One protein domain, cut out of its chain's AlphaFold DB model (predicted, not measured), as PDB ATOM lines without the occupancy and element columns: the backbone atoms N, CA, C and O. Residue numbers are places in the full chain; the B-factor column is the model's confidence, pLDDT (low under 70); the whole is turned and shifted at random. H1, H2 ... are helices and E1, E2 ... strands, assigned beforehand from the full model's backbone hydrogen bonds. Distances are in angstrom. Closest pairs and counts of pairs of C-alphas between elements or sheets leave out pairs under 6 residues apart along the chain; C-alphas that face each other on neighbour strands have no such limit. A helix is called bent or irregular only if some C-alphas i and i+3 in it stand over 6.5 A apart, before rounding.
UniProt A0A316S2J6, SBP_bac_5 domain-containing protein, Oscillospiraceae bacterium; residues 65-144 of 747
ATOM      1  N   LYS A  65      33.580  -5.151 -45.654       93.81
ATOM      2  CA  LYS A  65      34.097  -4.987 -47.037       93.81
ATOM      3  C   LYS A  65      35.101  -3.838 -47.216       93.81
ATOM      4  O   LYS A  65      35.940  -3.918 -48.103       93.81
ATOM      5  N   ASP A  66      35.048  -2.825 -46.351       94.19
ATOM      6  CA  ASP A  66      36.027  -1.724 -46.271       94.19
ATOM      7  C   ASP A  66      37.047  -1.922 -45.117       94.19
ATOM      8  O   ASP A  66      37.926  -1.086 -44.865       94.19
ATOM      9  N   GLY A  67      36.899  -3.023 -44.374       94.88
ATOM     10  CA  GLY A  67      37.696  -3.393 -43.211       94.88
ATOM     11  C   GLY A  67      39.045  -4.004 -43.580       94.88
ATOM     12  O   GLY A  67      39.504  -3.925 -44.716       94.88
ATOM     13  N   ASP A  68      39.712  -4.578 -42.590       96.94
ATOM     14  CA  ASP A  68      40.998  -5.266 -42.747       96.94
ATOM     15  C   ASP A  68      40.790  -6.769 -43.018       96.94
ATOM     16  O   ASP A  68      41.636  -7.404 -43.647       96.94
ATOM     17  N   TYR A  69      39.642  -7.321 -42.604       97.06
ATOM     18  CA  TYR A  69      39.188  -8.672 -42.947       97.06
ATOM     19  C   TYR A  69      37.656  -8.775 -43.040       97.06
ATOM     20  O   TYR A  69      36.919  -7.915 -42.554       97.06
ATOM     21  N   ILE A  70      37.169  -9.854 -43.653       97.50
ATOM     22  CA  ILE A  70      35.745 -10.206 -43.770       97.50
ATOM     23  C   ILE A  70      35.570 -11.733 -43.769       97.50
ATOM     24  O   ILE A  70      36.536 -12.446 -44.052       97.50
ATOM     25  N   SER A  71      34.364 -12.248 -43.483       97.06
ATOM     26  CA  SER A  71      34.082 -13.668 -43.715       97.06
ATOM     27  C   SER A  71      34.004 -13.992 -45.210       97.06
ATOM     28  O   SER A  71      33.516 -13.197 -46.023       97.06
ATOM     29  N   LEU A  72      34.467 -15.184 -45.588       97.69
ATOM     30  CA  LEU A  72      34.394 -15.688 -46.960       97.69
ATOM     31  C   LEU A  72      32.943 -15.724 -47.476       97.69
ATOM     32  O   LEU A  72      32.689 -15.472 -48.660       97.69
ATOM     33  N   TYR A  73      31.984 -15.987 -46.582       97.50
ATOM     34  CA  TYR A  73      30.563 -16.034 -46.911       97.50
ATOM     35  C   TYR A  73      29.977 -14.644 -47.195       97.50
ATOM     36  O   TYR A  73      29.293 -14.459 -48.204       97.50
ATOM     37  N   ASP A  74      30.299 -13.638 -46.376       96.06
ATOM     38  CA  ASP A  74      29.894 -12.248 -46.626       96.06
ATOM     39  C   ASP A  74      30.554 -11.658 -47.886       96.06
ATOM     40  O   ASP A  74      29.991 -10.765 -48.536       96.06
ATOM     41  N   LEU A  75      31.743 -12.148 -48.252       95.88
ATOM     42  CA  LEU A  75      32.458 -11.715 -49.449       95.88
ATOM     43  C   LEU A  75      31.864 -12.307 -50.736       95.88
ATOM     44  O   LEU A  75      31.466 -11.524 -51.601       95.88
ATOM     45  N   TYR A  76      31.764 -13.642 -50.836       96.19
ATOM     46  CA  TYR A  76      31.353 -14.357 -52.059       96.19
ATOM     47  C   TYR A  76      30.197 -15.361 -51.881       96.19
ATOM     48  O   TYR A  76      29.603 -15.778 -52.874       96.19
ATOM     49  N   GLY A  77      29.897 -15.803 -50.657       95.75
ATOM     50  CA  GLY A  77      29.134 -17.033 -50.409       95.75
ATOM     51  C   GLY A  77      27.698 -17.050 -50.926       95.75
ATOM     52  O   GLY A  77      27.240 -18.095 -51.373       95.75
ATOM     53  N   LYS A  78      27.004 -15.908 -50.949       91.88
ATOM     54  CA  LYS A  78      25.572 -15.820 -51.314       91.88
ATOM     55  C   LYS A  78      25.231 -16.235 -52.754       91.88
ATOM     56  O   LYS A  78      24.063 -16.446 -53.057       91.88
ATOM     57  N   GLU A  79      26.227 -16.336 -53.632       89.19
ATOM     58  CA  GLU A  79      26.067 -16.750 -55.036       89.19
ATOM     59  C   GLU A  79      26.631 -18.156 -55.317       89.19
ATOM     60  O   GLU A  79      26.606 -18.615 -56.456       89.19
ATOM     61  N   VAL A  80      27.189 -18.838 -54.309       97.06
ATOM     62  CA  VAL A  80      27.901 -20.112 -54.484       97.06
ATOM     63  C   VAL A  80      26.946 -21.293 -54.344       97.06
ATOM     64  O   VAL A  80      26.279 -21.457 -53.323       97.06
ATOM     65  N   THR A  81      26.943 -22.170 -55.339       97.50
ATOM     66  CA  THR A  81      26.190 -23.427 -55.343       97.50
ATOM     67  C   THR A  81      27.098 -24.619 -55.038       97.50
ATOM     68  O   THR A  81      28.322 -24.527 -55.113       97.50
ATOM     69  N   VAL A  82      26.509 -25.788 -54.769       97.62
ATOM     70  CA  VAL A  82      27.258 -27.053 -54.629       97.62
ATOM     71  C   VAL A  82      28.075 -27.384 -55.894       97.62
ATOM     72  O   VAL A  82      29.107 -28.041 -55.797       97.62
ATOM     73  N   ALA A  83      27.659 -26.907 -57.075       97.19
ATOM     74  CA  ALA A  83      28.363 -27.145 -58.338       97.19
ATOM     75  C   ALA A  83      29.654 -26.315 -58.501       97.19
ATOM     76  O   ALA A  83      30.504 -26.672 -59.315       97.19
ATOM     77  N   ASP A  84      29.820 -25.240 -57.723       97.69
ATOM     78  CA  ASP A  84      31.050 -24.438 -57.675       97.69
ATOM     79  C   ASP A  84      32.140 -25.077 -56.791       97.69
ATOM     80  O   ASP A  84      33.305 -24.672 -56.846       97.69
ATOM     81  N   VAL A  85      31.767 -26.051 -55.949       98.31
ATOM     82  CA  VAL A  85      32.637 -26.625 -54.915       98.31
ATOM     83  C   VAL A  85      33.519 -27.735 -55.480       98.31
ATOM     84  O   VAL A  85      33.056 -28.721 -56.054       98.31
ATOM     85  N   LYS A  86      34.822 -27.600 -55.241       97.81
ATOM     86  CA  LYS A  86      35.866 -28.585 -55.532       97.81
ATOM     87  C   LYS A  86      36.412 -29.163 -54.222       97.81
ATOM     88  O   LYS A  86      36.164 -28.615 -53.152       97.81
ATOM     89  N   GLN A  87      37.169 -30.256 -54.299       96.44
ATOM     90  CA  GLN A  87      37.905 -30.835 -53.166       96.44
ATOM     91  C   GLN A  87      39.391 -30.940 -53.528       96.44
ATOM     92  O   GLN A  87      39.713 -31.183 -54.694       96.44
ATOM     93  N   ASN A  88      40.289 -30.697 -52.571       95.12
ATOM     94  CA  ASN A  88      41.741 -30.826 -52.754       95.12
ATOM     95  C   ASN A  88      42.278 -32.161 -52.195       95.12
ATOM     96  O   ASN A  88      41.536 -32.937 -51.591       95.12
ATOM     97  N   ASP A  89      43.576 -32.417 -52.379       92.38
ATOM     98  CA  ASP A  89      44.230 -33.656 -51.924       92.38
ATOM     99  C   ASP A  89      44.259 -33.796 -50.384       92.38
ATOM    100  O   ASP A  89      44.278 -34.912 -49.866       92.38
ATOM    101  N   ASP A  90      44.175 -32.682 -49.640       87.56
ATOM    102  CA  ASP A  90      44.013 -32.656 -48.175       87.56
ATOM    103  C   ASP A  90      42.566 -32.948 -47.716       87.56
ATOM    104  O   ASP A  90      42.259 -32.893 -46.518       87.56
ATOM    105  N   GLY A  91      41.650 -33.205 -48.655       91.75
ATOM    106  CA  GLY A  91      40.228 -33.439 -48.409       91.75
ATOM    107  C   GLY A  91      39.412 -32.182 -48.090       91.75
ATOM    108  O   GLY A  91      38.222 -32.305 -47.812       91.75
ATOM    109  N   ASP A  92      40.000 -30.985 -48.135       95.94
ATOM    110  CA  ASP A  92      39.272 -29.734 -47.916       95.94
ATOM    111  C   ASP A  92      38.454 -29.327 -49.145       95.94
ATOM    112  O   ASP A  92      38.914 -29.391 -50.289       95.94
ATOM    113  N   TYR A  93      37.236 -28.855 -48.883       98.31
ATOM    114  CA  TYR A  93      36.356 -28.271 -49.886       98.31
ATOM    115  C   TYR A  93      36.733 -26.816 -50.155       98.31
ATOM    116  O   TYR A  93      37.022 -26.073 -49.221       98.31
ATOM    117  N   TYR A  94      36.733 -26.400 -51.420       98.56
ATOM    118  CA  TYR A  94      37.124 -25.051 -51.827       98.56
ATOM    119  C   TYR A  94      36.329 -24.543 -53.034       98.56
ATOM    120  O   TYR A  94      35.765 -25.321 -53.802       98.56
ATOM    121  N   ILE A  95      36.332 -23.224 -53.218       98.31
ATOM    122  CA  ILE A  95      35.837 -22.531 -54.415       98.31
ATOM    123  C   ILE A  95      36.961 -21.750 -55.092       98.31
ATOM    124  O   ILE A  95      37.966 -21.409 -54.467       98.31
ATOM    125  N   GLU A  96      36.778 -21.427 -56.370       97.25
ATOM    126  CA  GLU A  96      37.658 -20.519 -57.108       97.25
ATOM    127  C   GLU A  96      36.948 -19.187 -57.375       97.25
ATOM    128  O   GLU A  96      35.893 -19.146 -58.009       97.25
ATOM    129  N   LYS A  97      37.533 -18.090 -56.884       95.12
ATOM    130  CA  LYS A  97      37.081 -16.707 -57.113       95.12
ATOM    131  C   LYS A  97      38.314 -15.825 -57.326       95.12
ATOM    132  O   LYS A  97      39.361 -16.074 -56.735       95.12
ATOM    133  N   ASP A  98      38.220 -14.840 -58.216       91.69
ATOM    134  CA  ASP A  98      39.275 -13.850 -58.508       91.69
ATOM    135  C   ASP A  98      40.689 -14.436 -58.742       91.69
ATOM    136  O   ASP A  98      41.708 -13.855 -58.366       91.69
ATOM    137  N   GLY A  99      40.756 -15.617 -59.372       92.62
ATOM    138  CA  GLY A  99      42.006 -16.327 -59.678       92.62
ATOM    139  C   GLY A  99      42.674 -17.025 -58.484       92.62
ATOM    140  O   GLY A  99      43.804 -17.493 -58.618       92.62
ATOM    141  N   LYS A 100      42.000 -17.108 -57.332       94.25
ATOM    142  CA  LYS A 100      42.472 -17.759 -56.102       94.25
ATOM    143  C   LYS A 100      41.560 -18.922 -55.713       94.25
ATOM    144  O   LYS A 100      40.365 -18.908 -56.001       94.25
ATOM    145  N   GLN A 101      42.129 -19.897 -55.009       96.19
ATOM    146  CA  GLN A 101      41.372 -20.938 -54.314       96.19
ATOM    147  C   GLN A 101      41.101 -20.495 -52.874       96.19
ATOM    148  O   GLN A 101      42.011 -20.038 -52.183       96.19
ATOM    149  N   TYR A 102      39.855 -20.646 -52.433       97.56
ATOM    150  CA  TYR A 102      39.401 -20.353 -51.078       97.56
ATOM    151  C   TYR A 102      38.788 -21.617 -50.480       97.56
ATOM    152  O   TYR A 102      37.742 -22.069 -50.950       97.56
ATOM    153  N   VAL A 103      39.443 -22.195 -49.469       98.25
ATOM    154  CA  VAL A 103      38.872 -23.292 -48.671       98.25
ATOM    155  C   VAL A 103      37.610 -22.788 -47.976       98.25
ATOM    156  O   VAL A 103      37.570 -21.649 -47.525       98.25
ATOM    157  N   LEU A 104      36.583 -23.628 -47.894       98.62
ATOM    158  CA  LEU A 104      35.336 -23.317 -47.206       98.62
ATOM    159  C   LEU A 104      35.470 -23.696 -45.729       98.62
ATOM    160  O   LEU A 104      35.725 -24.860 -45.406       98.62
ATOM    161  N   GLY A 105      35.331 -22.713 -44.840       98.12
ATOM    162  CA  GLY A 105      35.368 -22.932 -43.401       98.12
ATOM    163  C   GLY A 105      33.997 -23.225 -42.800       98.12
ATOM    164  O   GLY A 105      33.006 -23.421 -43.508       98.12
ATOM    165  N   LEU A 106      33.939 -23.307 -41.471       98.19
ATOM    166  CA  LEU A 106      32.706 -23.634 -40.757       98.19
ATOM    167  C   LEU A 106      31.622 -22.550 -40.882       98.19
ATOM    168  O   LEU A 106      30.461 -22.930 -40.989       98.19
ATOM    169  N   ASP A 107      31.965 -21.254 -40.911       97.56
ATOM    170  CA  ASP A 107      30.994 -20.163 -41.138       97.56
ATOM    171  C   ASP A 107      30.395 -20.275 -42.541       97.56
ATOM    172  O   ASP A 107      29.177 -20.309 -42.706       97.56
ATOM    173  N   PHE A 108      31.245 -20.426 -43.563       98.62
ATOM    174  CA  PHE A 108      30.774 -20.594 -44.932       98.62
ATOM    175  C   PHE A 108      29.862 -21.809 -45.078       98.62
ATOM    176  O   PHE A 108      28.787 -21.710 -45.670       98.62
ATOM    177  N   LEU A 109      30.289 -22.963 -44.564       98.56
ATOM    178  CA  LEU A 109      29.585 -24.222 -44.767       98.56
ATOM    179  C   LEU A 109      28.282 -24.296 -43.967       98.56
ATOM    180  O   LEU A 109      27.296 -24.803 -44.499       98.56
ATOM    181  N   SER A 110      28.232 -23.761 -42.742       97.06
ATOM    182  CA  SER A 110      26.997 -23.754 -41.951       97.06
ATOM    183  C   SER A 110      25.967 -22.748 -42.474       97.06
ATOM    184  O   SER A 110      24.774 -23.047 -42.475       97.06
ATOM    185  N   MET A 111      26.415 -21.602 -43.001       97.56
ATOM    186  CA  MET A 111      25.553 -20.639 -43.688       97.56
ATOM    187  C   MET A 111      25.024 -21.205 -45.013       97.56
ATOM    188  O   MET A 111      23.813 -21.237 -45.238       97.56
ATOM    189  N   ALA A 112      25.907 -21.711 -45.882       98.31
ATOM    190  CA  ALA A 112      25.518 -22.265 -47.181       98.31
ATOM    191  C   ALA A 112      24.553 -23.458 -47.046       98.31
ATOM    192  O   ALA A 112      23.646 -23.604 -47.864       98.31
ATOM    193  N   MET A 113      24.686 -24.257 -45.983       97.75
ATOM    194  CA  MET A 113      23.808 -25.390 -45.682       97.75
ATOM    195  C   MET A 113      22.321 -25.032 -45.625       97.75
ATOM    196  O   MET A 113      21.520 -25.803 -46.141       97.75
ATOM    197  N   VAL A 114      21.941 -23.883 -45.058       96.19
ATOM    198  CA  VAL A 114      20.526 -23.471 -44.959       96.19
ATOM    199  C   VAL A 114      20.126 -22.357 -45.929       96.19
ATOM    200  O   VAL A 114      18.933 -22.202 -46.193       96.19
ATOM    201  N   TYR A 115      21.082 -21.612 -46.493       96.88
ATOM    202  CA  TYR A 115      20.808 -20.489 -47.402       96.88
ATOM    203  C   TYR A 115      21.068 -20.787 -48.891       96.88
ATOM    204  O   TYR A 115      20.408 -20.198 -49.746       96.88
ATOM    205  N   ASN A 116      21.950 -21.737 -49.228       97.19
ATOM    206  CA  ASN A 116      22.405 -21.986 -50.606       97.19
ATOM    207  C   ASN A 116      21.835 -23.287 -51.209       97.19
ATOM    208  O   ASN A 116      22.499 -23.968 -51.997       97.19
ATOM    209  N   CYS A 117      20.596 -23.645 -50.860       96.00
ATOM    210  CA  CYS A 117      19.897 -24.811 -51.423       96.00
ATOM    211  C   CYS A 117      19.262 -24.549 -52.805       96.00
ATOM    212  O   CYS A 117      18.829 -25.487 -53.473       96.00
ATOM    213  N   GLY A 118      19.233 -23.288 -53.252       91.06
ATOM    214  CA  GLY A 118      18.615 -22.869 -54.512       91.06
ATOM    215  C   GLY A 118      17.083 -22.822 -54.460       91.06
ATOM    216  O   GLY A 118      16.473 -22.970 -53.407       91.06
ATOM    217  N   SER A 119      16.458 -22.599 -55.619       87.38
ATOM    218  CA  SER A 119      15.001 -22.432 -55.774       87.38
ATOM    219  C   SER A 119      14.363 -23.499 -56.679       87.38
ATOM    220  O   SER A 119      13.358 -23.236 -57.340       87.38
ATOM    221  N   GLY A 120      14.995 -24.675 -56.774       88.62
ATOM    222  CA  GLY A 120      14.489 -25.833 -57.517       88.62
ATOM    223  C   GLY A 120      13.361 -26.565 -56.782       88.62
ATOM    224  O   GLY A 120      12.812 -26.071 -55.798       88.62
ATOM    225  N   SER A 121      13.037 -27.775 -57.233       91.56
ATOM    226  CA  SER A 121      12.119 -28.669 -56.517       91.56
ATOM    227  C   SER A 121      12.644 -29.035 -55.121       91.56
ATOM    228  O   SER A 121      13.850 -29.011 -54.870       91.56
ATOM    229  N   GLU A 122      11.751 -29.447 -54.215       89.75
ATOM    230  CA  GLU A 122      12.114 -29.913 -52.865       89.75
ATOM    231  C   GLU A 122      13.204 -31.002 -52.901       89.75
ATOM    232  O   GLU A 122      14.123 -30.999 -52.087       89.75
ATOM    233  N   ALA A 123      13.154 -31.900 -53.892       93.62
ATOM    234  CA  ALA A 123      14.137 -32.965 -54.070       93.62
ATOM    235  C   ALA A 123      15.533 -32.444 -54.459       93.62
ATOM    236  O   ALA A 123      16.534 -33.017 -54.029       93.62
ATOM    237  N   GLU A 124      15.618 -31.372 -55.252       95.75
ATOM    238  CA  GLU A 124      16.883 -30.713 -55.605       95.75
ATOM    239  C   GLU A 124      17.427 -29.913 -54.413       95.75
ATOM    240  O   GLU A 124      18.607 -30.028 -54.083       95.75
ATOM    241  N   GLN A 125      16.555 -29.193 -53.698       95.31
ATOM    242  CA  GLN A 125      16.923 -28.465 -52.480       95.31
ATOM    243  C   GLN A 125      17.421 -29.414 -51.379       95.31
ATOM    244  O   GLN A 125      18.460 -29.154 -50.776       95.31
ATOM    245  N   LYS A 126      16.753 -30.558 -51.154       94.94
ATOM    246  CA  LYS A 126      17.194 -31.598 -50.204       94.94
ATOM    247  C   LYS A 126      18.539 -32.220 -50.594       94.94
ATOM    248  O   LYS A 126      19.351 -32.502 -49.714       94.94
ATOM    249  N   GLN A 127      18.814 -32.393 -51.889       96.75
ATOM    250  CA  GLN A 127      20.124 -32.854 -52.368       96.75
ATOM    251  C   GLN A 127      21.227 -31.814 -52.128       96.75
ATOM    252  O   GLN A 127      22.298 -32.177 -51.640       96.75
ATOM    253  N   ALA A 128      20.964 -30.534 -52.414       97.94
ATOM    254  CA  ALA A 128      21.906 -29.448 -52.148       97.94
ATOM    255  C   ALA A 128      22.195 -29.311 -50.643       97.94
ATOM    256  O   ALA A 128      23.357 -29.358 -50.237       97.94
ATOM    257  N   TYR A 129      21.140 -29.259 -49.820       97.88
ATOM    258  CA  TYR A 129      21.213 -29.243 -48.359       97.88
ATOM    259  C   TYR A 129      22.097 -30.376 -47.822       97.88
ATOM    260  O   TYR A 129      23.074 -30.135 -47.113       97.88
ATOM    261  N   ALA A 130      21.790 -31.628 -48.185       97.75
ATOM    262  CA  ALA A 130      22.503 -32.790 -47.660       97.75
ATOM    263  C   ALA A 130      23.984 -32.796 -48.069       97.75
ATOM    264  O   ALA A 130      24.822 -33.350 -47.354       97.75
ATOM    265  N   LYS A 131      24.325 -32.155 -49.195       98.38
ATOM    266  CA  LYS A 131      25.705 -32.054 -49.666       98.38
ATOM    267  C   LYS A 131      26.497 -30.951 -48.962       98.38
ATOM    268  O   LYS A 131      27.615 -31.226 -48.537       98.38
ATOM    269  N   TRP A 132      25.904 -29.778 -48.733       98.62
ATOM    270  CA  TRP A 132      26.476 -28.764 -47.836       98.62
ATOM    271  C   TRP A 132      26.679 -29.305 -46.419       98.62
ATOM    272  O   TRP A 132      27.745 -29.131 -45.830       98.62
ATOM    273  N   TRP A 133      25.686 -30.033 -45.908       98.31
ATOM    274  CA  TRP A 133      25.751 -30.717 -44.623       98.31
ATOM    275  C   TRP A 133      26.915 -31.723 -44.564       98.31
ATOM    276  O   TRP A 133      27.651 -31.739 -43.578       98.31
ATOM    277  N   GLN A 134      27.157 -32.506 -45.629       98.50
ATOM    278  CA  GLN A 134      28.333 -33.385 -45.711       98.50
ATOM    279  C   GLN A 134      29.631 -32.582 -45.543       98.50
ATOM    280  O   GLN A 134      30.470 -32.933 -44.714       98.50
ATOM    281  N   TYR A 135      29.782 -31.496 -46.307       98.62
ATOM    282  CA  TYR A 135      30.979 -30.657 -46.286       98.62
ATOM    283  C   TYR A 135      31.217 -30.040 -44.898       98.62
ATOM    284  O   TYR A 135      32.337 -30.095 -44.388       98.62
ATOM    285  N   TYR A 136      30.161 -29.524 -44.253       98.56
ATOM    286  CA  TYR A 136      30.215 -28.988 -42.889       98.56
ATOM    287  C   TYR A 136      30.695 -30.038 -41.876       98.56
ATOM    288  O   TYR A 136      31.634 -29.775 -41.126       98.56
ATOM    289  N   ILE A 137      30.113 -31.244 -41.871       98.38
ATOM    290  CA  ILE A 137      30.478 -32.296 -40.906       98.38
ATOM    291  C   ILE A 137      31.899 -32.829 -41.138       98.38
ATOM    292  O   ILE A 137      32.597 -33.125 -40.167       98.38
ATOM    293  N   GLU A 138      32.363 -32.919 -42.386       98.38
ATOM    294  CA  GLU A 138      33.748 -33.310 -42.684       98.38
ATOM    295  C   GLU A 138      34.752 -32.243 -42.231       98.38
ATOM    296  O   GLU A 138      35.724 -32.574 -41.544       98.38
ATOM    297  N   ARG A 139      34.484 -30.955 -42.500       98.12
ATOM    298  CA  ARG A 139      35.307 -29.846 -41.987       98.12
ATOM    299  C   ARG A 139      35.308 -29.819 -40.457       98.12
ATOM    300  O   ARG A 139      36.368 -29.699 -39.845       98.12
ATOM    301  N   TRP A 140      34.150 -30.016 -39.827       98.19
ATOM    302  CA  TRP A 140      34.006 -30.092 -38.371       98.19
ATOM    303  C   TRP A 140      34.832 -31.240 -37.781       98.19
ATOM    304  O   TRP A 140      35.623 -31.032 -36.861       98.19
ATOM    305  N   ASN A 141      34.713 -32.447 -38.343       98.12
ATOM    306  CA  ASN A 141      35.463 -33.623 -37.899       98.12
ATOM    307  C   ASN A 141      36.979 -33.453 -38.099       98.12
ATOM    308  O   ASN A 141      37.759 -33.866 -37.238       98.12
ATOM    309  N   LYS A 142      37.410 -32.792 -39.180       97.56
ATOM    310  CA  LYS A 142      38.816 -32.436 -39.408       97.56
ATOM    311  C   LYS A 142      39.332 -31.427 -38.375       97.56
ATOM    312  O   LYS A 142      40.467 -31.559 -37.925       97.56
ATOM    313  N   LEU A 143      38.521 -30.449 -37.965       97.56
ATOM    314  CA  LEU A 143      38.926 -29.418 -37.000       97.56
ATOM    315  C   LEU A 143      38.823 -29.840 -35.526       97.56
ATOM    316  O   LEU A 143      39.466 -29.204 -34.688       97.56
ATOM    317  N   VAL A 144      38.029 -30.865 -35.198       98.06
ATOM    318  CA  VAL A 144      37.765 -31.331 -33.820       98.06
ATOM    319  C   VAL A 144      37.478 -30.152 -32.865       98.06
ATOM    320  O   VAL A 144      38.179 -29.995 -31.865       98.06
TER     321      VAL A 144
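Overview. This is residues 65 to 144 of the 747 residues of the protein "SBP_bac_5 domain-containing protein" of Oscillospiraceae bacterium (UniProt A0A316S2J6). A helical hairpin, long H3 and shorter H2, is the main body; short H1 packs on H2, which lies between H1 and H3. A small strand hairpin, E2 and E3, sits beside these helices, and residues 86 to 87 pair with residues 93 to 94 of E2. The printed part has 80 residues, in the order E1, H1, E2, E3, H2, H3; the sheet E2 - E3 is antiparallel, and the class is mixed, helices and strands. It is compact, with a radius of gyration of the C-alphas of 12.7 A and spans of 39 by 28 by 22 A.

Arrangement. Start at E1, residues 69 to 71, which pairs with no named strand and meets H1, residues 72 to 79, only through their link. Look next at E2, residues 93 to 97, and E3, residues 100 to 103: this antiparallel hairpin has N 95 and O 102 within hydrogen-bond range at 2.9 A. H2, residues 106 to 115, touches H1, closest at the C-alphas of Tyr 73 and Phe 108, 5.0 A, at a shallow tilt of 25 degrees, the same way. H3, residues 122 to 143, touches H2, closest at the C-alphas of Met 113 and Trp 132, 4.8 A, at a shallow tilt of 12 degrees, opposite ways: a helical hairpin. H1 and H3 are apart. Every O i to N i+4 pair is within hydrogen-bond range in H3, against 2 of 4 in H1 and 5 of 6 in H2.

Along the chain. Find C-alpha 69 at (39.188, -8.672, -42.947), where E1 begins. H1 is irregular, with C-alphas 75 and 78 8.2 A apart. E2 runs 13.7 A, and H2 14.0 A. H3 runs 31.2 A, from C-alpha 122 at (12.114, -29.913, -52.865) to C-alpha 143 at (38.926, -29.418, -37.000).

Size, cuts and confidence. The C-alphas farthest apart, those of Asp 68 and Ala 123, are 40.2 A apart. The printed part has no cut; H1 to E2 is a long link of 13 residues. No printed residue is under 70 in pLDDT.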